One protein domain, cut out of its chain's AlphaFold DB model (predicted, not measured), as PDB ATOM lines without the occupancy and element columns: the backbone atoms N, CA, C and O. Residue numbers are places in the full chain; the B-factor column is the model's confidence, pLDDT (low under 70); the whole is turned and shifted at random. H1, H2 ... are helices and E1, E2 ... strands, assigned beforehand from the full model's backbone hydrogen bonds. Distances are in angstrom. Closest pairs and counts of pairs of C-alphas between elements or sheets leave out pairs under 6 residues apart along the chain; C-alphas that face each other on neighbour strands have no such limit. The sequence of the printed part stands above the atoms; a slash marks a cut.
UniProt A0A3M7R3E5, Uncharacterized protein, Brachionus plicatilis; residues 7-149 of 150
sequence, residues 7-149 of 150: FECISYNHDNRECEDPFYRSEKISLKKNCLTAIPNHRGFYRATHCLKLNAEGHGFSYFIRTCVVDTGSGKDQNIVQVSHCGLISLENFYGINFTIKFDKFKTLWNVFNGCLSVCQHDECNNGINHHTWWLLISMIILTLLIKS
ATOM      1  N   PHE A   7     -13.404 -37.794  15.184       93.38
ATOM      2  CA  PHE A   7     -13.452 -37.663  13.732       93.38
ATOM      3  C   PHE A   7     -14.900 -37.747  13.244       93.38
ATOM      4  O   PHE A   7     -15.642 -38.642  13.656       93.38
ATOM      5  N   GLU A   8     -15.280 -36.828  12.358       89.56
ATOM      6  CA  GLU A   8     -16.582 -36.792  11.694       89.56
ATOM      7  C   GLU A   8     -16.417 -36.933  10.183       89.56
ATOM      8  O   GLU A   8     -15.763 -36.111   9.535       89.56
ATOM      9  N   CYS A   9     -17.012 -37.983   9.621       89.50
ATOM     10  CA  CYS A   9     -17.072 -38.205   8.183       89.50
ATOM     11  C   CYS A   9     -18.113 -39.270   7.827       89.50
ATOM     12  O   CYS A   9     -18.489 -40.108   8.651       89.50
ATOM     13  N   ILE A  10     -18.552 -39.241   6.571       87.75
ATOM     14  CA  ILE A  10     -19.390 -40.271   5.959       87.75
ATOM     15  C   ILE A  10     -18.739 -40.654   4.626       87.75
ATOM     16  O   ILE A  10     -18.239 -39.775   3.920       87.75
ATOM     17  N   SER A  11     -18.738 -41.949   4.321       88.81
ATOM     18  CA  SER A  11     -18.494 -42.518   2.998       88.81
ATOM     19  C   SER A  11     -19.678 -43.400   2.628       88.81
ATOM     20  O   SER A  11     -20.098 -44.250   3.421       88.81
ATOM     21  N   TYR A  12     -20.221 -43.187   1.439       89.38
ATOM     22  CA  TYR A  12     -21.228 -44.027   0.814       89.38
ATOM     23  C   TYR A  12     -20.655 -44.593  -0.481       89.38
ATOM     24  O   TYR A  12     -20.223 -43.846  -1.357       89.38
ATOM     25  N   ASN A  13     -20.649 -45.919  -0.621       90.12
ATOM     26  CA  ASN A  13     -20.105 -46.598  -1.800       90.12
ATOM     27  C   ASN A  13     -18.686 -46.130  -2.179       90.12
ATOM     28  O   ASN A  13     -18.371 -45.970  -3.360       90.12
ATOM     29  N   HIS A  14     -17.823 -45.914  -1.184       90.12
ATOM     30  CA  HIS A  14     -16.441 -45.466  -1.380       90.12
ATOM     31  C   HIS A  14     -16.271 -44.072  -2.001       90.12
ATOM     32  O   HIS A  14     -15.204 -43.770  -2.550       90.12
ATOM     33  N   ASP A  15     -17.281 -43.204  -1.893       89.88
ATOM     34  CA  ASP A  15     -17.200 -41.806  -2.334       89.88
ATOM     35  C   ASP A  15     -16.228 -40.957  -1.490       89.88
ATOM     36  O   ASP A  15     -15.715 -39.943  -1.971       89.88
ATOM     37  N   ASN A  16     -15.892 -41.406  -0.275       89.06
ATOM     38  CA  ASN A  16     -14.959 -40.746   0.629       89.06
ATOM     39  C   ASN A  16     -13.963 -41.736   1.252       89.06
ATOM     40  O   ASN A  16     -14.016 -42.054   2.442       89.06
ATOM     41  N   ARG A  17     -12.989 -42.176   0.447       89.44
ATOM     42  CA  ARG A  17     -11.933 -43.118   0.871       89.44
ATOM     43  C   ARG A  17     -11.114 -42.661   2.076       89.44
ATOM     44  O   ARG A  17     -10.558 -43.494   2.776       89.44
ATOM     45  N   GLU A  18     -11.019 -41.356   2.319       89.12
ATOM     46  CA  GLU A  18     -10.282 -40.820   3.468       89.12
ATOM     47  C   GLU A  18     -11.018 -41.127   4.788       89.12
ATOM     48  O   GLU A  18     -10.383 -41.339   5.814       89.12
ATOM     49  N   CYS A  19     -12.350 -41.256   4.762       89.56
ATOM     50  CA  CYS A  19     -13.141 -41.659   5.928       89.56
ATOM     51  C   CYS A  19     -12.948 -43.136   6.326       89.56
ATOM     52  O   CYS A  19     -13.142 -43.504   7.492       89.56
ATOM     53  N   GLU A  20     -12.582 -43.978   5.361       91.00
ATOM     54  CA  GLU A  20     -12.547 -45.438   5.476       91.00
ATOM     55  C   GLU A  20     -11.276 -45.953   6.167       91.00
ATOM     56  O   GLU A  20     -10.403 -45.183   6.567       91.00
ATOM     57  N   ASP A  21     -11.190 -47.268   6.379       88.44
ATOM     58  CA  ASP A  21      -9.956 -47.910   6.836       88.44
ATOM     59  C   ASP A  21      -9.123 -48.423   5.645       88.44
ATOM     60  O   ASP A  21      -9.699 -48.935   4.685       88.44
ATOM     61  N   PRO A  22      -7.779 -48.412   5.727       83.88
ATOM     62  CA  PRO A  22      -6.965 -47.823   6.789       83.88
ATOM     63  C   PRO A  22      -7.094 -46.295   6.830       83.88
ATOM     64  O   PRO A  22      -7.046 -45.622   5.805       83.88
ATOM     65  N   PHE A  23      -7.260 -45.763   8.039       82.12
ATOM     66  CA  PHE A  23      -7.564 -44.355   8.254       82.12
ATOM     67  C   PHE A  23      -6.298 -43.502   8.234       82.12
ATOM     68  O   PHE A  23      -5.400 -43.684   9.061       82.12
ATOM     69  N   TYR A  24      -6.257 -42.529   7.328       78.06
ATOM     70  CA  TYR A  24      -5.203 -41.523   7.270       78.06
ATOM     71  C   TYR A  24      -5.809 -40.159   7.563       78.06
ATOM     72  O   TYR A  24      -6.673 -39.693   6.826       78.06
ATOM     73  N   ARG A  25      -5.339 -39.499   8.627       74.25
ATOM     74  CA  ARG A  25      -5.743 -38.121   8.923       74.25
ATOM     75  C   ARG A  25      -5.400 -37.243   7.716       74.25
ATOM     76  O   ARG A  25      -4.231 -37.100   7.367       74.25
ATOM     77  N   SER A  26      -6.423 -36.647   7.123       75.00
ATOM     78  CA  SER A  26      -6.321 -35.725   5.997       75.00
ATOM     79  C   SER A  26      -7.073 -34.432   6.306       75.00
ATOM     80  O   SER A  26      -7.827 -34.351   7.274       75.00
ATOM     81  N   GLU A  27      -6.907 -33.423   5.454       70.94
ATOM     82  CA  GLU A  27      -7.653 -32.167   5.572       70.94
ATOM     83  C   GLU A  27      -9.159 -32.327   5.310       70.94
ATOM     84  O   GLU A  27      -9.944 -31.507   5.783       70.94
ATOM     85  N   LYS A  28      -9.594 -33.374   4.587       70.94
ATOM     86  CA  LYS A  28     -11.025 -33.588   4.295       70.94
ATOM     87  C   LYS A  28     -11.772 -34.285   5.424       70.94
ATOM     88  O   LYS A  28     -13.001 -34.318   5.406       70.94
ATOM     89  N   ILE A  29     -11.057 -34.844   6.400       81.38
ATOM     90  CA  ILE A  29     -11.667 -35.462   7.572       81.38
ATOM     91  C   ILE A  29     -11.646 -34.447   8.704       81.38
ATOM     92  O   ILE A  29     -10.593 -34.069   9.220       81.38
ATOM     93  N   SER A  30     -12.832 -34.026   9.124       85.00
ATOM     94  CA  SER A  30     -12.958 -33.050  10.194       85.00
ATOM     95  C   SER A  30     -12.701 -33.717  11.545       85.00
ATOM     96  O   SER A  30     -13.480 -34.561  11.988       85.00
ATOM     97  N   LEU A  31     -11.637 -33.299  12.239       91.19
ATOM     98  CA  LEU A  31     -11.560 -33.469  13.689       91.19
ATOM     99  C   LEU A  31     -12.504 -32.454  14.332       91.19
ATOM    100  O   LEU A  31     -12.225 -31.251  14.356       91.19
ATOM    101  N   LYS A  32     -13.620 -32.933  14.874       91.00
ATOM    102  CA  LYS A  32     -14.572 -32.086  15.577       91.00
ATOM    103  C   LYS A  32     -14.123 -31.899  17.021       91.00
ATOM    104  O   LYS A  32     -14.336 -32.772  17.857       91.00
ATOM    105  N   LYS A  33     -13.517 -30.743  17.295       91.75
ATOM    106  CA  LYS A  33     -13.137 -30.351  18.656       91.75
ATOM    107  C   LYS A  33     -14.354 -29.980  19.497       91.75
ATOM    108  O   LYS A  33     -15.247 -29.300  18.988       91.75
ATOM    109  N   ASN A  34     -14.350 -30.350  20.775       89.62
ATOM    110  CA  ASN A  34     -15.450 -30.168  21.716       89.62
ATOM    111  C   ASN A  34     -16.791 -30.603  21.109       89.62
ATOM    112  O   ASN A  34     -17.705 -29.789  20.963       89.62
ATOM    113  N   CYS A  35     -16.887 -31.863  20.690       88.56
ATOM    114  CA  CYS A  35     -17.931 -32.298  19.772       88.56
ATOM    115  C   CYS A  35     -19.346 -32.119  20.335       88.56
ATOM    116  O   CYS A  35     -19.710 -32.693  21.359       88.56
ATOM    117  N   LEU A  36     -20.164 -31.326  19.646       87.62
ATOM    118  CA  LEU A  36     -21.550 -31.075  20.018       87.62
ATOM    119  C   LEU A  36     -22.476 -31.766  19.026       87.62
ATOM    120  O   LEU A  36     -22.350 -31.555  17.822       87.62
ATOM    121  N   THR A  37     -23.438 -32.531  19.530       82.19
ATOM    122  CA  THR A  37     -24.379 -33.284  18.694       82.19
ATOM    123  C   THR A  37     -25.820 -33.082  19.148       82.19
ATOM    124  O   THR A  37     -26.093 -32.763  20.311       82.19
ATOM    125  N   ALA A  38     -26.754 -33.202  18.210       78.94
ATOM    126  CA  ALA A  38     -28.177 -33.139  18.500       78.94
ATOM    127  C   ALA A  38     -28.661 -34.512  18.980       78.94
ATOM    128  O   ALA A  38     -28.262 -35.545  18.448       78.94
ATOM    129  N   ILE A  39     -29.552 -34.525  19.971       74.81
ATOM    130  CA  ILE A  39     -30.204 -35.757  20.421       74.81
ATOM    131  C   ILE A  39     -31.620 -35.771  19.830       74.81
ATOM    132  O   ILE A  39     -32.340 -34.777  19.977       74.81
ATOM    133  N   PRO A  40     -32.048 -36.861  19.164       68.88
ATOM    134  CA  PRO A  40     -33.403 -36.968  18.630       68.88
ATOM    135  C   PRO A  40     -34.460 -36.666  19.698       68.88
ATOM    136  O   PRO A  40     -34.355 -37.143  20.821       68.88
ATOM    137  N   ASN A  41     -35.493 -35.896  19.348       70.25
ATOM    138  CA  ASN A  41     -36.566 -35.447  20.254       70.25
ATOM    139  C   ASN A  41     -36.135 -34.523  21.409       70.25
ATOM    140  O   ASN A  41     -36.950 -34.210  22.278       70.25
ATOM    141  N   HIS A  42     -34.902 -34.018  21.397       73.31
ATOM    142  CA  HIS A  42     -34.431 -32.997  22.326       73.31
ATOM    143  C   HIS A  42     -34.108 -31.686  21.595       73.31
ATOM    144  O   HIS A  42     -33.824 -31.667  20.398       73.31
ATOM    145  N   ARG A  43     -34.179 -30.560  22.313       77.69
ATOM    146  CA  ARG A  43     -33.853 -29.236  21.763       77.69
ATOM    147  C   ARG A  43     -32.418 -28.855  22.106       77.69
ATOM    148  O   ARG A  43     -32.024 -28.930  23.264       77.69
ATOM    149  N   GLY A  44     -31.702 -28.337  21.113       82.31
ATOM    150  CA  GLY A  44     -30.340 -27.835  21.273       82.31
ATOM    151  C   GLY A  44     -29.271 -28.899  21.038       82.31
ATOM    152  O   GLY A  44     -29.553 -30.006  20.583       82.31
ATOM    153  N   PHE A  45     -28.031 -28.517  21.329       83.25
ATOM    154  CA  PHE A  45     -26.859 -29.365  21.166       83.25
ATOM    155  C   PHE A  45     -26.321 -29.807  22.522       83.25
ATOM    156  O   PHE A  45     -26.301 -29.037  23.484       83.25
ATOM    157  N   TYR A  46     -25.848 -31.044  22.568       86.75
ATOM    158  CA  TYR A  46     -25.352 -31.699  23.765       86.75
ATOM    159  C   TYR A  46     -23.883 -32.055  23.583       86.75
ATOM    160  O   TYR A  46     -23.442 -32.370  22.477       86.75
ATOM    161  N   ARG A  47     -23.125 -31.992  24.680       88.50
ATOM    162  CA  ARG A  47     -21.721 -32.411  24.698       88.50
ATOM    163  C   ARG A  47     -21.651 -33.909  24.459       88.50
ATOM    164  O   ARG A  47     -22.212 -34.671  25.247       88.50
ATOM    165  N   ALA A  48     -20.992 -34.308  23.382       88.38
ATOM    166  CA  ALA A  48     -20.763 -35.709  23.103       88.38
ATOM    167  C   ALA A  48     -19.894 -36.331  24.195       88.38
ATOM    168  O   ALA A  48     -18.986 -35.698  24.737       88.38
ATOM    169  N   THR A  49     -20.192 -37.588  24.503       88.81
ATOM    170  CA  THR A  49     -19.458 -38.374  25.497       88.81
ATOM    171  C   THR A  49     -18.733 -39.555  24.868       88.81
ATOM    172  O   THR A  49     -17.877 -40.144  25.520       88.81
ATOM    173  N   HIS A  50     -19.064 -39.913  23.621       89.50
ATOM    174  CA  HIS A  50     -18.484 -41.057  22.921       89.50
ATOM    175  C   HIS A  50     -18.268 -40.775  21.436       89.50
ATOM    176  O   HIS A  50     -19.045 -40.046  20.816       89.50
ATOM    177  N   CYS A  51     -17.236 -41.381  20.858       90.69
ATOM    178  CA  CYS A  51     -17.090 -41.449  19.413       90.69
ATOM    179  C   CYS A  51     -17.632 -42.782  18.905       90.69
ATOM    180  O   CYS A  51     -17.486 -43.823  19.548       90.69
ATOM    181  N   LEU A  52     -18.228 -42.738  17.722       89.31
ATOM    182  CA  LEU A  52     -18.792 -43.868  17.009       89.31
ATOM    183  C   LEU A  52     -18.035 -44.074  15.702       89.31
ATOM    184  O   LEU A  52     -17.639 -43.116  15.027       89.31
ATOM    185  N   LYS A  53     -17.878 -45.344  15.340       91.06
ATOM    186  CA  LYS A  53     -17.408 -45.794  14.040       91.06
ATOM    187  C   LYS A  53     -18.298 -46.925  13.531       91.06
ATOM    188  O   LYS A  53     -18.453 -47.930  14.216       91.06
ATOM    189  N   LEU A  54     -18.841 -46.779  12.328       89.06
ATOM    190  CA  LEU A  54     -19.594 -47.808  11.619       89.06
ATOM    191  C   LEU A  54     -18.876 -48.145  10.315       89.06
ATOM    192  O   LEU A  54     -18.547 -47.244   9.548       89.06
ATOM    193  N   ASN A  55     -18.694 -49.432  10.061       91.19
ATOM    194  CA  ASN A  55     -18.377 -49.969   8.745       91.19
ATOM    195  C   ASN A  55     -19.418 -51.042   8.435       91.19
ATOM    196  O   ASN A  55     -19.482 -52.021   9.174       91.19
ATOM    197  N   ALA A  56     -20.249 -50.846   7.418       88.62
ATOM    198  CA  ALA A  56     -21.354 -51.743   7.115       88.62
ATOM    199  C   ALA A  56     -21.560 -51.902   5.607       88.62
ATOM    200  O   ALA A  56     -21.567 -50.924   4.865       88.62
ATOM    201  N   GLU A  57     -21.788 -53.134   5.165       90.62
ATOM    202  CA  GLU A  57     -21.993 -53.498   3.765       90.62
ATOM    203  C   GLU A  57     -23.241 -54.372   3.620       90.62
ATOM    204  O   GLU A  57     -23.520 -55.255   4.432       90.62
ATOM    205  N   GLY A  58     -24.034 -54.125   2.583       85.69
ATOM    206  CA  GLY A  58     -25.297 -54.826   2.388       85.69
ATOM    207  C   GLY A  58     -26.009 -54.372   1.126       85.69
ATOM    208  O   GLY A  58     -25.946 -53.206   0.751       85.69
ATOM    209  N   HIS A  59     -26.683 -55.302   0.450       85.06
ATOM    210  CA  HIS A  59     -27.488 -55.019  -0.746       85.06
ATOM    211  C   HIS A  59     -26.737 -54.300  -1.889       85.06
ATOM    212  O   HIS A  59     -27.352 -53.582  -2.671       85.06
ATOM    213  N   GLY A  60     -25.418 -54.503  -2.006       85.62
ATOM    214  CA  GLY A  60     -24.578 -53.825  -3.005       85.62
ATOM    215  C   GLY A  60     -24.162 -52.401  -2.623       85.62
ATOM    216  O   GLY A  60     -23.592 -51.698  -3.453       85.62
ATOM    217  N   PHE A  61     -24.432 -51.991  -1.382       85.81
ATOM    218  CA  PHE A  61     -24.061 -50.695  -0.829       85.81
ATOM    219  C   PHE A  61     -23.056 -50.850   0.312       85.81
ATOM    220  O   PHE A  61     -23.117 -51.826   1.066       85.81
ATOM    221  N   SER A  62     -22.176 -49.863   0.467       88.12
ATOM    222  CA  SER A  62     -21.263 -49.750   1.606       88.12
ATOM    223  C   SER A  62     -21.429 -48.408   2.311       88.12
ATOM    224  O   SER A  62     -21.670 -47.373   1.685       88.12
ATOM    225  N   TYR A  63     -21.318 -48.441   3.635       87.81
ATOM    226  CA  TYR A  63     -21.381 -47.281   4.509       87.81
ATOM    227  C   TYR A  63     -20.194 -47.280   5.456       87.81
ATOM    228  O   TYR A  63     -19.951 -48.245   6.181       87.81
ATOM    229  N   PHE A  64     -19.524 -46.137   5.516       90.12
ATOM    230  CA  PHE A  64     -18.517 -45.848   6.518       90.12
ATOM    231  C   PHE A  64     -18.884 -44.554   7.233       90.12
ATOM    232  O   PHE A  64     -19.066 -43.524   6.593       90.12
ATOM    233  N   ILE A  65     -19.031 -44.590   8.555       89.44
ATOM    234  CA  ILE A  65     -19.453 -43.422   9.337       89.44
ATOM    235  C   ILE A  65     -18.542 -43.269  10.543       89.44
ATOM    236  O   ILE A  65     -18.348 -44.213  11.306       89.44
ATOM    237  N   ARG A  66     -18.033 -42.058  10.750       90.69
ATOM    238  CA  ARG A  66     -17.394 -41.629  11.995       90.69
ATOM    239  C   ARG A  66     -18.164 -40.427  12.515       90.69
ATOM    240  O   ARG A  66     -18.449 -39.511  11.749       90.69
ATOM    241  N   THR A  67     -18.566 -40.455  13.779       89.31
ATOM    242  CA  THR A  67     -19.317 -39.350  14.385       89.31
ATOM    243  C   THR A  67     -19.153 -39.328  15.901       89.31
ATOM    244  O   THR A  67     -18.630 -40.282  16.477       89.31
ATOM    245  N   CYS A  68     -19.594 -38.257  16.552       88.88
ATOM    246  CA  CYS A  68     -19.720 -38.199  18.000       88.88
ATOM    247  C   CYS A  68     -21.175 -38.373  18.439       88.88
ATOM    248  O   CYS A  68     -22.121 -37.947  17.774       88.88
ATOM    249  N   VAL A  69     -21.359 -39.022  19.583       85.62
ATOM    250  CA  VAL A  69     -22.668 -39.358  20.139       85.62
ATOM    251  C   VAL A  69     -22.709 -39.058  21.635       85.62
ATOM    252  O   VAL A  69     -21.687 -39.012  22.326       85.62
ATOM    253  N   VAL A  70     -23.918 -38.829  22.141       83.75
ATOM    254  CA  VAL A  70     -24.178 -38.628  23.569       83.75
ATOM    255  C   VAL A  70     -24.760 -39.917  24.127       83.75
ATOM    256  O   VAL A  70     -25.751 -40.423  23.602       83.75
ATOM    257  N   ASP A  71     -24.178 -40.425  25.209       78.12
ATOM    258  CA  ASP A  71     -24.840 -41.432  26.038       78.12
ATOM    259  C   ASP A  71     -25.986 -40.779  26.815       78.12
ATOM    260  O   ASP A  71     -25.761 -39.967  27.713       78.12
ATOM    261  N   THR A  72     -27.224 -41.103  26.448       64.62
ATOM    262  CA  THR A  72     -28.423 -40.598  27.126       64.62
ATOM    263  C   THR A  72     -28.769 -41.389  28.385       64.62
ATOM    264  O   THR A  72     -29.706 -41.004  29.086       64.62
ATOM    265  N   GLY A  73     -28.054 -42.485  28.687       56.31
ATOM    266  CA  GLY A  73     -28.188 -43.248  29.933       56.31
ATOM    267  C   GLY A  73     -29.593 -43.794  30.225       56.31
ATOM    268  O   GLY A  73     -29.856 -44.255  31.336       56.31
ATOM    269  N   SER A  74     -30.524 -43.745  29.268       48.91
ATOM    270  CA  SER A  74     -31.902 -44.187  29.477       48.91
ATOM    271  C   SER A  74     -31.933 -45.713  29.463       48.91
ATOM    272  O   SER A  74     -31.984 -46.334  28.408       48.91
ATOM    273  N   GLY A  75     -31.863 -46.320  30.652       43.44
ATOM    274  CA  GLY A  75     -31.859 -47.769  30.907       43.44
ATOM    275  C   GLY A  75     -33.158 -48.508  30.565       43.44
ATOM    276  O   GLY A  75     -33.561 -49.405  31.302       43.44
ATOM    277  N   LYS A  76     -33.836 -48.129  29.478       41.34
ATOM    278  CA  LYS A  76     -34.997 -48.847  28.931       41.34
ATOM    279  C   LYS A  76     -34.875 -49.202  27.452       41.34
ATOM    280  O   LYS A  76     -35.551 -50.132  27.034       41.34
ATOM    281  N   ASP A  77     -33.961 -48.570  26.725       43.22
ATOM    282  CA  ASP A  77     -33.654 -48.899  25.339       43.22
ATOM    283  C   ASP A  77     -32.165 -49.244  25.252       43.22
ATOM    284  O   ASP A  77     -31.340 -48.644  25.943       43.22
ATOM    285  N   GLN A  78     -31.804 -50.255  24.463       45.12
ATOM    286  CA  GLN A  78     -30.405 -50.624  24.239       45.12
ATOM    287  C   GLN A  78     -29.694 -49.456  23.544       45.12
ATOM    288  O   GLN A  78     -29.751 -49.314  22.323       45.12
ATOM    289  N   ASN A  79     -29.077 -48.577  24.335       51.28
ATOM    290  CA  ASN A  79     -28.434 -47.376  23.826       51.28
ATOM    291  C   ASN A  79     -27.284 -47.781  22.897       51.28
ATOM    292  O   ASN A  79     -26.406 -48.549  23.286       51.28
ATOM    293  N   ILE A  80     -27.277 -47.217  21.683       56.28
ATOM    294  CA  ILE A  80     -26.248 -47.398  20.634       56.28
ATOM    295  C   ILE A  80     -24.831 -47.282  21.204       56.28
ATOM    296  O   ILE A  80     -23.899 -47.946  20.760       56.28
ATOM    297  N   VAL A  81     -24.696 -46.445  22.226       54.75
ATOM    298  CA  VAL A  81     -23.451 -46.096  22.892       54.75
ATOM    299  C   VAL A  81     -22.848 -47.250  23.713       54.75
ATOM    300  O   VAL A  81     -21.652 -47.254  23.985       54.75
ATOM    301  N   GLN A  82     -23.640 -48.265  24.068       55.66
ATOM    302  CA  GLN A  82     -23.221 -49.359  24.951       55.66
ATOM    303  C   GLN A  82     -22.864 -50.662  24.218       55.66
ATOM    304  O   GLN A  82     -22.485 -51.632  24.872       55.66
ATOM    305  N   VAL A  83     -22.972 -50.723  22.883       63.84
ATOM    306  CA  VAL A  83     -22.842 -51.993  22.145       63.84
ATOM    307  C   VAL A  83     -21.885 -51.878  20.958       63.84
ATOM    308  O   VAL A  83     -22.294 -51.737  19.804       63.84
ATOM    309  N   SER A  84     -20.587 -52.023  21.235       79.00
ATOM    310  CA  SER A  84     -19.620 -52.383  20.193       79.00
ATOM    311  C   SER A  84     -19.850 -53.838  19.780       79.00
ATOM    312  O   SER A  84     -19.790 -54.734  20.621       79.00
ATOM    313  N   HIS A  85     -20.128 -54.090  18.505       80.94
ATOM    314  CA  HIS A  85     -20.364 -55.437  17.986       80.94
ATOM    315  C   HIS A  85     -20.122 -55.496  16.477       80.94
ATOM    316  O   HIS A  85     -20.117 -54.478  15.786       80.94
ATOM    317  N   CYS A  86     -19.949 -56.713  15.969       84.00
ATOM    318  CA  CYS A  86     -19.912 -56.998  14.543       84.00
ATOM    319  C   CYS A  86     -20.976 -58.039  14.196       84.00
ATOM    320  O   CYS A  86     -21.294 -58.905  15.014       84.00
ATOM    321  N   GLY A  87     -21.505 -57.968  12.982       84.12
ATOM    322  CA  GLY A  87     -22.552 -58.843  12.481       84.12
ATOM    323  C   GLY A  87     -23.643 -58.046  11.783       84.12
ATOM    324  O   GLY A  87     -23.369 -57.062  11.101       84.12
ATOM    325  N   LEU A  88     -24.888 -58.487  11.940       80.38
ATOM    326  CA  LEU A  88     -26.033 -57.844  11.306       80.38
ATOM    327  C   LEU A  88     -26.427 -56.569  12.060       80.38
ATOM    328  O   LEU A  88     -26.736 -56.613  13.248       80.38
ATOM    329  N   ILE A  89     -26.459 -55.451  11.342       77.31
ATOM    330  CA  ILE A  89     -26.786 -54.113  11.830       77.31
ATOM    331  C   ILE A  89     -27.963 -53.587  11.010       77.31
ATOM    332  O   ILE A  89     -27.930 -53.622   9.782       77.31
ATOM    333  N   SER A  90     -29.001 -53.079  11.677       73.81
ATOM    334  CA  SER A  90     -30.135 -52.434  11.009       73.81
ATOM    335  C   SER A  90     -29.967 -50.913  11.017       73.81
ATOM    336  O   SER A  90     -29.838 -50.294  12.077       73.81
ATOM    337  N   LEU A  91     -29.970 -50.304   9.829       68.69
ATOM    338  CA  LEU A  91     -29.823 -48.858   9.635       68.69
ATOM    339  C   LEU A  91     -31.192 -48.239   9.287       68.69
ATOM    340  O   LEU A  91     -31.846 -48.678   8.344       68.69
ATOM    341  N   GLU A  92     -31.645 -47.211  10.016       65.19
ATOM    342  CA  GLU A  92     -32.913 -46.512   9.741       65.19
ATOM    343  C   GLU A  92     -32.743 -45.011   9.475       65.19
ATOM    344  O   GLU A  92     -31.904 -44.344  10.081       65.19
ATOM    345  N   ASN A  93     -33.632 -44.474   8.624       53.41
ATOM    346  CA  ASN A  93     -33.772 -43.047   8.303       53.41
ATOM    347  C   ASN A  93     -32.469 -42.386   7.827       53.41
ATOM    348  O   ASN A  93     -31.975 -41.447   8.440       53.41
ATOM    349  N   PHE A  94     -31.932 -42.844   6.695       52.34
ATOM    350  CA  PHE A  94     -30.763 -42.232   6.063       52.34
ATOM    351  C   PHE A  94     -31.182 -41.133   5.074       52.34
ATOM    352  O   PHE A  94     -31.193 -41.328   3.863       52.34
ATOM    353  N   TYR A  95     -31.571 -39.968   5.592       36.03
ATOM    354  CA  TYR A  95     -31.709 -38.745   4.793       36.03
ATOM    355  C   TYR A  95     -31.018 -37.609   5.536       36.03
ATOM    356  O   TYR A  95     -31.626 -36.964   6.382       36.03
ATOM    357  N   GLY A  96     -29.732 -37.410   5.235       37.41
ATOM    358  CA  GLY A  96     -28.965 -36.223   5.598       37.41
ATOM    359  C   GLY A  96     -28.958 -35.878   7.091       37.41
ATOM    360  O   GLY A  96     -29.840 -35.188   7.590       37.41
ATOM    361  N   ILE A  97     -27.858 -36.220   7.765       39.22
ATOM    362  CA  ILE A  97     -27.407 -35.613   9.035       39.22
ATOM    363  C   ILE A  97     -28.053 -36.193  10.314       39.22
ATOM    364  O   ILE A  97     -27.421 -36.143  11.364       39.22
ATOM    365  N   ASN A  98     -29.217 -36.850  10.249       41.50
ATOM    366  CA  ASN A  98     -29.780 -37.597  11.386       41.50
ATOM    367  C   ASN A  98     -29.824 -39.093  11.079       41.50
ATOM    368  O   ASN A  98     -30.670 -39.532  10.310       41.50
ATOM    369  N   PHE A  99     -28.937 -39.876  11.688       49.88
ATOM    370  CA  PHE A  99     -28.926 -41.326  11.528       49.88
ATOM    371  C   PHE A  99     -29.432 -42.012  12.801       49.88
ATOM    372  O   PHE A  99     -28.980 -41.698  13.901       49.88
ATOM    373  N   THR A 100     -30.388 -42.936  12.665       52.66
ATOM    374  CA  THR A 100     -30.869 -43.748  13.790       52.66
ATOM    375  C   THR A 100     -30.436 -45.195  13.583       52.66
ATOM    376  O   THR A 100     -30.965 -45.889  12.717       52.66
ATOM    377  N   ILE A 101     -29.498 -45.673  14.401       56.41
ATOM    378  CA  ILE A 101     -29.221 -47.110  14.505       56.41
ATOM    379  C   ILE A 101     -30.295 -47.689  15.416       56.41
ATOM    380  O   ILE A 101     -30.408 -47.280  16.570       56.41
ATOM    381  N   LYS A 102     -31.094 -48.626  14.911       51.81
ATOM    382  CA  LYS A 102     -32.022 -49.378  15.758       51.81
ATOM    383  C   LYS A 102     -31.627 -50.838  15.761       51.81
ATOM    384  O   LYS A 102     -31.483 -51.451  14.709       51.81
ATOM    385  N   PHE A 103     -31.514 -51.398  16.956       47.81
ATOM    386  CA  PHE A 103     -31.366 -52.831  17.169       47.81
ATOM    387  C   PHE A 103     -32.747 -53.430  17.385       47.81
ATOM    388  O   PHE A 103     -33.127 -53.750  18.506       47.81
ATOM    389  N   ASP A 104     -33.541 -53.505  16.318       41.44
ATOM    390  CA  ASP A 104     -34.867 -54.105  16.400       41.44
ATOM    391  C   ASP A 104     -34.851 -55.516  15.806       41.44
ATOM    392  O   ASP A 104     -34.298 -55.750  14.731       41.44
ATOM    393  N   LYS A 105     -35.460 -56.475  16.511       41.59
ATOM    394  CA  LYS A 105     -35.495 -57.896  16.109       41.59
ATOM    395  C   LYS A 105     -36.412 -58.149  14.910       41.59
ATOM    396  O   LYS A 105     -36.413 -59.253  14.368       41.59
ATOM    397  N   PHE A 106     -37.218 -57.160  14.530       44.25
ATOM    398  CA  PHE A 106     -38.249 -57.308  13.515       44.25
ATOM    399  C   PHE A 106     -38.319 -56.064  12.625       44.25
ATOM    400  O   PHE A 106     -39.136 -55.170  12.836       44.25
ATOM    401  N   LYS A 107     -37.451 -56.003  11.608       46.25
ATOM    402  CA  LYS A 107     -37.551 -55.002  10.543       46.25
ATOM    403  C   LYS A 107     -37.191 -55.554   9.173       46.25
ATOM    404  O   LYS A 107     -36.465 -56.532   9.042       46.25
ATOM    405  N   THR A 108     -37.801 -54.938   8.166       46.22
ATOM    406  CA  THR A 108     -37.780 -55.297   6.748       46.22
ATOM    407  C   THR A 108     -36.354 -55.550   6.250       46.22
ATOM    408  O   THR A 108     -35.468 -54.731   6.470       46.22
ATOM    409  N   LEU A 109     -36.159 -56.666   5.537       52.19
ATOM    410  CA  LEU A 109     -34.858 -57.189   5.089       52.19
ATOM    411  C   LEU A 109     -33.938 -56.181   4.375       52.19
ATOM    412  O   LEU A 109     -32.738 -56.395   4.378       52.19
ATOM    413  N   TRP A 110     -34.473 -55.108   3.785       55.78
ATOM    414  CA  TRP A 110     -33.730 -54.116   2.992       55.78
ATOM    415  C   TRP A 110     -32.861 -53.139   3.800       55.78
ATOM    416  O   TRP A 110     -32.109 -52.373   3.207       55.78
ATOM    417  N   ASN A 111     -32.966 -53.147   5.132       67.94
ATOM    418  CA  ASN A 111     -32.229 -52.235   6.015       67.94
ATOM    419  C   ASN A 111     -31.138 -52.941   6.829       67.94
ATOM    420  O   ASN A 111     -30.577 -52.338   7.744       67.94
ATOM    421  N   VAL A 112     -30.870 -54.215   6.534       75.81
ATOM    422  CA  VAL A 112     -29.911 -55.039   7.269       75.81
ATOM    423  C   VAL A 112     -28.587 -55.067   6.519       75.81
ATOM    424  O   VAL A 112     -28.510 -55.475   5.364       75.81
ATOM    425  N   PHE A 113     -27.530 -54.669   7.208       84.56
ATOM    426  CA  PHE A 113     -26.167 -54.639   6.703       84.56
ATOM    427  C   PHE A 113     -25.306 -55.562   7.554       84.56
ATOM    428  O   PHE A 113     -25.557 -55.728   8.744       84.56
ATOM    429  N   ASN A 114     -24.286 -56.170   6.966       87.94
ATOM    430  CA  ASN A 114     -23.248 -56.857   7.715       87.94
ATOM    431  C   ASN A 114     -22.104 -55.873   7.960       87.94
ATOM    432  O   ASN A 114     -21.617 -55.244   7.024       87.94
ATOM    433  N   GLY A 115     -21.694 -55.700   9.207       87.94
ATOM    434  CA  GLY A 115     -20.718 -54.681   9.543       87.94
ATOM    435  C   GLY A 115     -20.233 -54.737  10.975       87.94
ATOM    436  O   GLY A 115     -20.592 -55.625  11.741       87.94
ATOM    437  N   CYS A 116     -19.427 -53.752  11.340       88.44
ATOM    438  CA  CYS A 116     -18.985 -53.514  12.700       88.44
ATOM    439  C   CYS A 116     -19.361 -52.102  13.139       88.44
ATOM    440  O   CYS A 116     -19.070 -51.122  12.449       88.44
ATOM    441  N   LEU A 117     -19.944 -52.022  14.329       86.81
ATOM    442  CA  LEU A 117     -20.137 -50.802  15.089       86.81
ATOM    443  C   LEU A 117     -19.147 -50.805  16.256       86.81
ATOM    444  O   LEU A 117     -19.143 -51.739  17.058       86.81
ATOM    445  N   SER A 118     -18.350 -49.750  16.371       88.81
ATOM    446  CA  SER A 118     -17.386 -49.563  17.453       88.81
ATOM    447  C   SER A 118     -17.639 -48.224  18.138       88.81
ATOM    448  O   SER A 118     -17.793 -47.199  17.472       88.81
ATOM    449  N   VAL A 119     -17.677 -48.233  19.468       87.31
ATOM    450  CA  VAL A 119     -17.916 -47.053  20.306       87.31
ATOM    451  C   VAL A 119     -16.829 -46.944  21.374       87.31
ATOM    452  O   VAL A 119     -16.402 -47.954  21.934       87.31
ATOM    453  N   CYS A 120     -16.370 -45.725  21.657       88.25
ATOM    454  CA  CYS A 120     -15.280 -45.451  22.596       88.25
ATOM    455  C   CYS A 120     -15.433 -44.071  23.272       88.25
ATOM    456  O   CYS A 120     -16.171 -43.221  22.784       88.25
ATOM    457  N   GLN A 121     -14.767 -43.869  24.417       89.94
ATOM    458  CA  GLN A 121     -15.022 -42.771  25.378       89.94
ATOM    459  C   GLN A 121     -13.852 -41.782  25.555       89.94
ATOM    460  O   GLN A 121     -13.764 -41.107  26.579       89.94
ATOM    461  N   HIS A 122     -12.915 -41.710  24.611       89.88
ATOM    462  CA  HIS A 122     -11.769 -40.799  24.708       89.88
ATOM    463  C   HIS A 122     -11.538 -40.048  23.398       89.88
ATOM    464  O   HIS A 122     -12.041 -40.451  22.350       89.88
ATOM    465  N   ASP A 123     -10.763 -38.969  23.458       92.88
ATOM    466  CA  ASP A 123     -10.476 -38.144  22.287       92.88
ATOM    467  C   ASP A 123      -9.849 -38.971  21.161       92.88
ATOM    468  O   ASP A 123      -9.005 -39.847  21.390       92.88
ATOM    469  N   GLU A 124     -10.296 -38.694  19.937       92.00
ATOM    470  CA  GLU A 124      -9.804 -39.260  18.681       92.00
ATOM    471  C   GLU A 124      -9.882 -40.796  18.600       92.00
ATOM    472  O   GLU A 124      -9.284 -41.409  17.715       92.00
ATOM    473  N   CYS A 125     -10.639 -41.439  19.496       91.00
ATOM    474  CA  CYS A 125     -10.661 -42.895  19.650       91.00
ATOM    475  C   CYS A 125     -11.240 -43.632  18.442       91.00
ATOM    476  O   CYS A 125     -10.896 -44.783  18.177       91.00
ATOM    477  N   ASN A 126     -12.086 -42.955  17.664       92.00
ATOM    478  CA  ASN A 126     -12.632 -43.484  16.426       92.00
ATOM    479  C   ASN A 126     -11.675 -43.300  15.241       92.00
ATOM    480  O   ASN A 126     -12.161 -43.169  14.126       92.00
ATOM    481  N   ASN A 127     -10.352 -43.284  15.442       88.50
ATOM    482  CA  ASN A 127      -9.350 -43.277  14.367       88.50
ATOM    483  C   ASN A 127      -8.992 -44.689  13.867       88.50
ATOM    484  O   ASN A 127      -8.798 -44.885  12.670       88.50
ATOM    485  N   GLY A 128      -8.950 -45.679  14.759       72.50
ATOM    486  CA  GLY A 128      -8.249 -46.941  14.538       72.50
ATOM    487  C   GLY A 128      -9.031 -47.977  13.738       72.50
ATOM    488  O   GLY A 128     -10.254 -47.915  13.638       72.50
ATOM    489  N   ILE A 129      -8.306 -48.957  13.195       66.25
ATOM    490  CA  ILE A 129      -8.824 -50.125  12.467       66.25
ATOM    491  C   ILE A 129      -9.365 -51.144  13.486       66.25
ATOM    492  O   ILE A 129      -8.771 -51.321  14.550       66.25
ATOM    493  N   ASN A 130     -10.470 -51.837  13.184       55.41
ATOM    494  CA  ASN A 130     -10.953 -52.916  14.057       55.41
ATOM    495  C   ASN A 130      -9.881 -54.020  14.198       55.41
ATOM    496  O   ASN A 130      -9.341 -54.508  13.206       55.41
ATOM    497  N   HIS A 131      -9.582 -54.414  15.441       52.84
ATOM    498  CA  HIS A 131      -8.442 -55.241  15.882       52.84
ATOM    499  C   HIS A 131      -8.438 -56.723  15.424       52.84
ATOM    500  O   HIS A 131      -7.879 -57.590  16.099       52.84
ATOM    501  N   HIS A 132      -8.987 -57.058  14.255       53.62
ATOM    502  CA  HIS A 132      -8.906 -58.425  13.719       53.62
ATOM    503  C   HIS A 132      -7.457 -58.852  13.371       53.62
ATOM    504  O   HIS A 132      -7.163 -60.037  13.220       53.62
ATOM    505  N   THR A 133      -6.513 -57.910  13.291       52.41
ATOM    506  CA  THR A 133      -5.089 -58.163  13.002       52.41
ATOM    507  C   THR A 133      -4.298 -58.724  14.186       52.41
ATOM    508  O   THR A 133      -3.327 -59.450  13.973       52.41
ATOM    509  N   TRP A 134      -4.713 -58.471  15.435       59.03
ATOM    510  CA  TRP A 134      -4.017 -59.018  16.611       59.03
ATOM    511  C   TRP A 134      -4.168 -60.538  16.717       59.03
ATOM    512  O   TRP A 134      -3.216 -61.225  17.079       59.03
ATOM    513  N   TRP A 135      -5.311 -61.075  16.287       60.62
ATOM    514  CA  TRP A 135      -5.537 -62.517  16.192       60.62
ATOM    515  C   TRP A 135      -4.603 -63.199  15.186       60.62
ATOM    516  O   TRP A 135      -4.135 -64.300  15.457       60.62
ATOM    517  N   LEU A 136      -4.265 -62.532  14.075       63.81
ATOM    518  CA  LEU A 136      -3.317 -63.057  13.082       63.81
ATOM    519  C   LEU A 136      -1.875 -63.058  13.608       63.81
ATOM    520  O   LEU A 136      -1.129 -64.004  13.376       63.81
ATOM    521  N   LEU A 137      -1.471 -62.027  14.356       70.50
ATOM    522  CA  LEU A 137      -0.144 -62.000  14.979       70.50
ATOM    523  C   LEU A 137      -0.018 -63.067  16.072       70.50
ATOM    524  O   LEU A 137       0.984 -63.778  16.119       70.50
ATOM    525  N   ILE A 138      -1.052 -63.239  16.899       79.06
ATOM    526  CA  ILE A 138      -1.089 -64.289  17.922       79.06
ATOM    527  C   ILE A 138      -1.091 -65.679  17.269       79.06
ATOM    528  O   ILE A 138      -0.339 -66.544  17.711       79.06
ATOM    529  N   SER A 139      -1.845 -65.901  16.185       78.12
ATOM    530  CA  SER A 139      -1.842 -67.193  15.484       78.12
ATOM    531  C   SER A 139      -0.486 -67.506  14.853       78.12
ATOM    532  O   SER A 139      -0.037 -68.646  14.916       78.12
ATOM    533  N   MET A 140       0.198 -66.507  14.288       81.25
ATOM    534  CA  MET A 140       1.545 -66.668  13.730       81.25
ATOM    535  C   MET A 140       2.583 -66.970  14.822       81.25
ATOM    536  O   MET A 140       3.439 -67.839  14.642       81.25
ATOM    537  N   ILE A 141       2.491 -66.315  15.982       88.12
ATOM    538  CA  ILE A 141       3.366 -66.594  17.133       88.12
ATOM    539  C   ILE A 141       3.107 -68.006  17.683       88.12
ATOM    540  O   ILE A 141       4.048 -68.759  17.910       88.12
ATOM    541  N   ILE A 142       1.846 -68.417  17.831       87.81
ATOM    542  CA  ILE A 142       1.502 -69.777  18.276       87.81
ATOM    543  C   ILE A 142       1.991 -70.825  17.266       87.81
ATOM    544  O   ILE A 142       2.595 -71.818  17.665       87.81
ATOM    545  N   LEU A 143       1.798 -70.599  15.963       84.81
ATOM    546  CA  LEU A 143       2.246 -71.520  14.916       84.81
ATOM    547  C   LEU A 143       3.773 -71.681  14.910       84.81
ATOM    548  O   LEU A 143       4.277 -72.798  14.814       84.81
ATOM    549  N   THR A 144       4.520 -70.584  15.062       84.31
ATOM    550  CA  THR A 144       5.992 -70.635  15.142       84.31
ATOM    551  C   THR A 144       6.494 -71.337  16.402       84.31
ATOM    552  O   THR A 144       7.473 -72.078  16.327       84.31
ATOM    553  N   LEU A 145       5.813 -71.173  17.541       85.88
ATOM    554  CA  LEU A 145       6.126 -71.910  18.769       85.88
ATOM    555  C   LEU A 145       5.835 -73.414  18.632       85.88
ATOM    556  O   LEU A 145       6.625 -74.221  19.114       85.88
ATOM    557  N   LEU A 146       4.758 -73.794  17.937       80.38
ATOM    558  CA  LEU A 146       4.413 -75.198  17.688       80.38
ATOM    559  C   LEU A 146       5.397 -75.885  16.731       80.38
ATOM    560  O   LEU A 146       5.808 -77.009  17.000       80.38
ATOM    561  N   ILE A 147       5.830 -75.209  15.659       82.50
ATOM    562  CA  ILE A 147       6.831 -75.750  14.718       82.50
ATOM    563  C   ILE A 147       8.188 -75.949  15.403       82.50
ATOM    564  O   ILE A 147       8.897 -76.897  15.092       82.50
ATOM    565  N   LYS A 148       8.557 -75.078  16.349       72.44
ATOM    566  CA  LYS A 148       9.836 -75.169  17.069       72.44
ATOM    567  C   LYS A 148       9.864 -76.269  18.142       72.44
ATOM    568  O   LYS A 148      10.921 -76.524  18.707       72.44
ATOM    569  N   SER A 149       8.714 -76.870  18.456       64.12
ATOM    570  CA  SER A 149       8.560 -77.898  19.493       64.12
ATOM    571  C   SER A 149       8.485 -79.331  18.935       64.12
ATOM    572  O   SER A 149       8.210 -80.256  19.704       64.12
TER     573      SER A 149
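This is residues 7 to 149 of the 150 residues of an uncharacterized protein of Brachionus plicatilis (UniProt A0A3M7R3E5). A compact body is built on one twisted antiparallel sheet of six strands, with the small hairpin E3 and E4 near one end of E6, and a single helix, H1, sticks out from this body as an arm with residues 131 to 149. The printed part has 143 residues, with eight named strands E1 to E8 and then H1 along the chain; under half of the residues are in named elements, and the class is mixed, helices and strands. The sheet's order is E2, E1, E6, E5, E8, E7. The whole is only just compact, close to loose, with a radius of gyration of the C-alphas of 17.3 A, and it is elongated, spanning 64 by 38 by 35 A.

Find C-alpha 7 at (-13.452, -37.663, 13.732); from there E1 runs through residues 7 to 12, 16.4 A. E2 is residues 30 to 32, 5.7 A, E3 residues 36 to 38, 7.1 A, and E4 residues 45 to 47, 6.9 A. At C-alpha 50, (-18.484, -41.057, 22.921), E5 begins and runs to residue 58, 25.6 A. E6 is residues 61 to 69, 23.9 A, E7 residues 85 to 92, 17.5 A, and E8 residues 112 to 120, 23.3 A. H1, residues 132 to 147, measures 23.4 A and ends at C-alpha 147, (6.831, -75.750, 14.718).

Start at the edge strand E2, which forms a hairpin with E1; N 8 and O 30 are 2.9 A apart. E1 pairs with E2 over residues 7 to 8 and with E6 over residues 9 to 12, where N 11 and O 64 are 2.8 A apart. E5 and E6 form a hairpin at 171 degrees, with N 54 and O 65 at 2.8 A. E5 and E8 are antiparallel at 163 degrees, with N 53 and O 118 at 2.8 A. E7, the other edge strand, forms a hairpin with E8, with N 87 and O 115 at 2.8 A. E7 bends by 79 degrees at residue 88, and its residues 91 to 92 pair with residues 100 to 101. In the hairpin E3 and E4, N 46 and O 37 are 2.8 A apart; the closest C-alphas of E3 and E6 are those of Thr 37 and Val 69, 6.5 A. H1 is not on the six-stranded sheet, and 11 of its 12 O i to N i+4 pairs are within hydrogen-bond range.

The two C-alphas farthest apart are those of Arg 43 and Ser 149, 64.6 A. The printed part has no cut. The links E1 to E2, E6 to E7, E7 to E8 and E8 to H1 are long. Mean pLDDT of the printed part is 75.4; look for values under 70 at residues 40, 72 to 83, 91 to 111, 129 to 136 and 149.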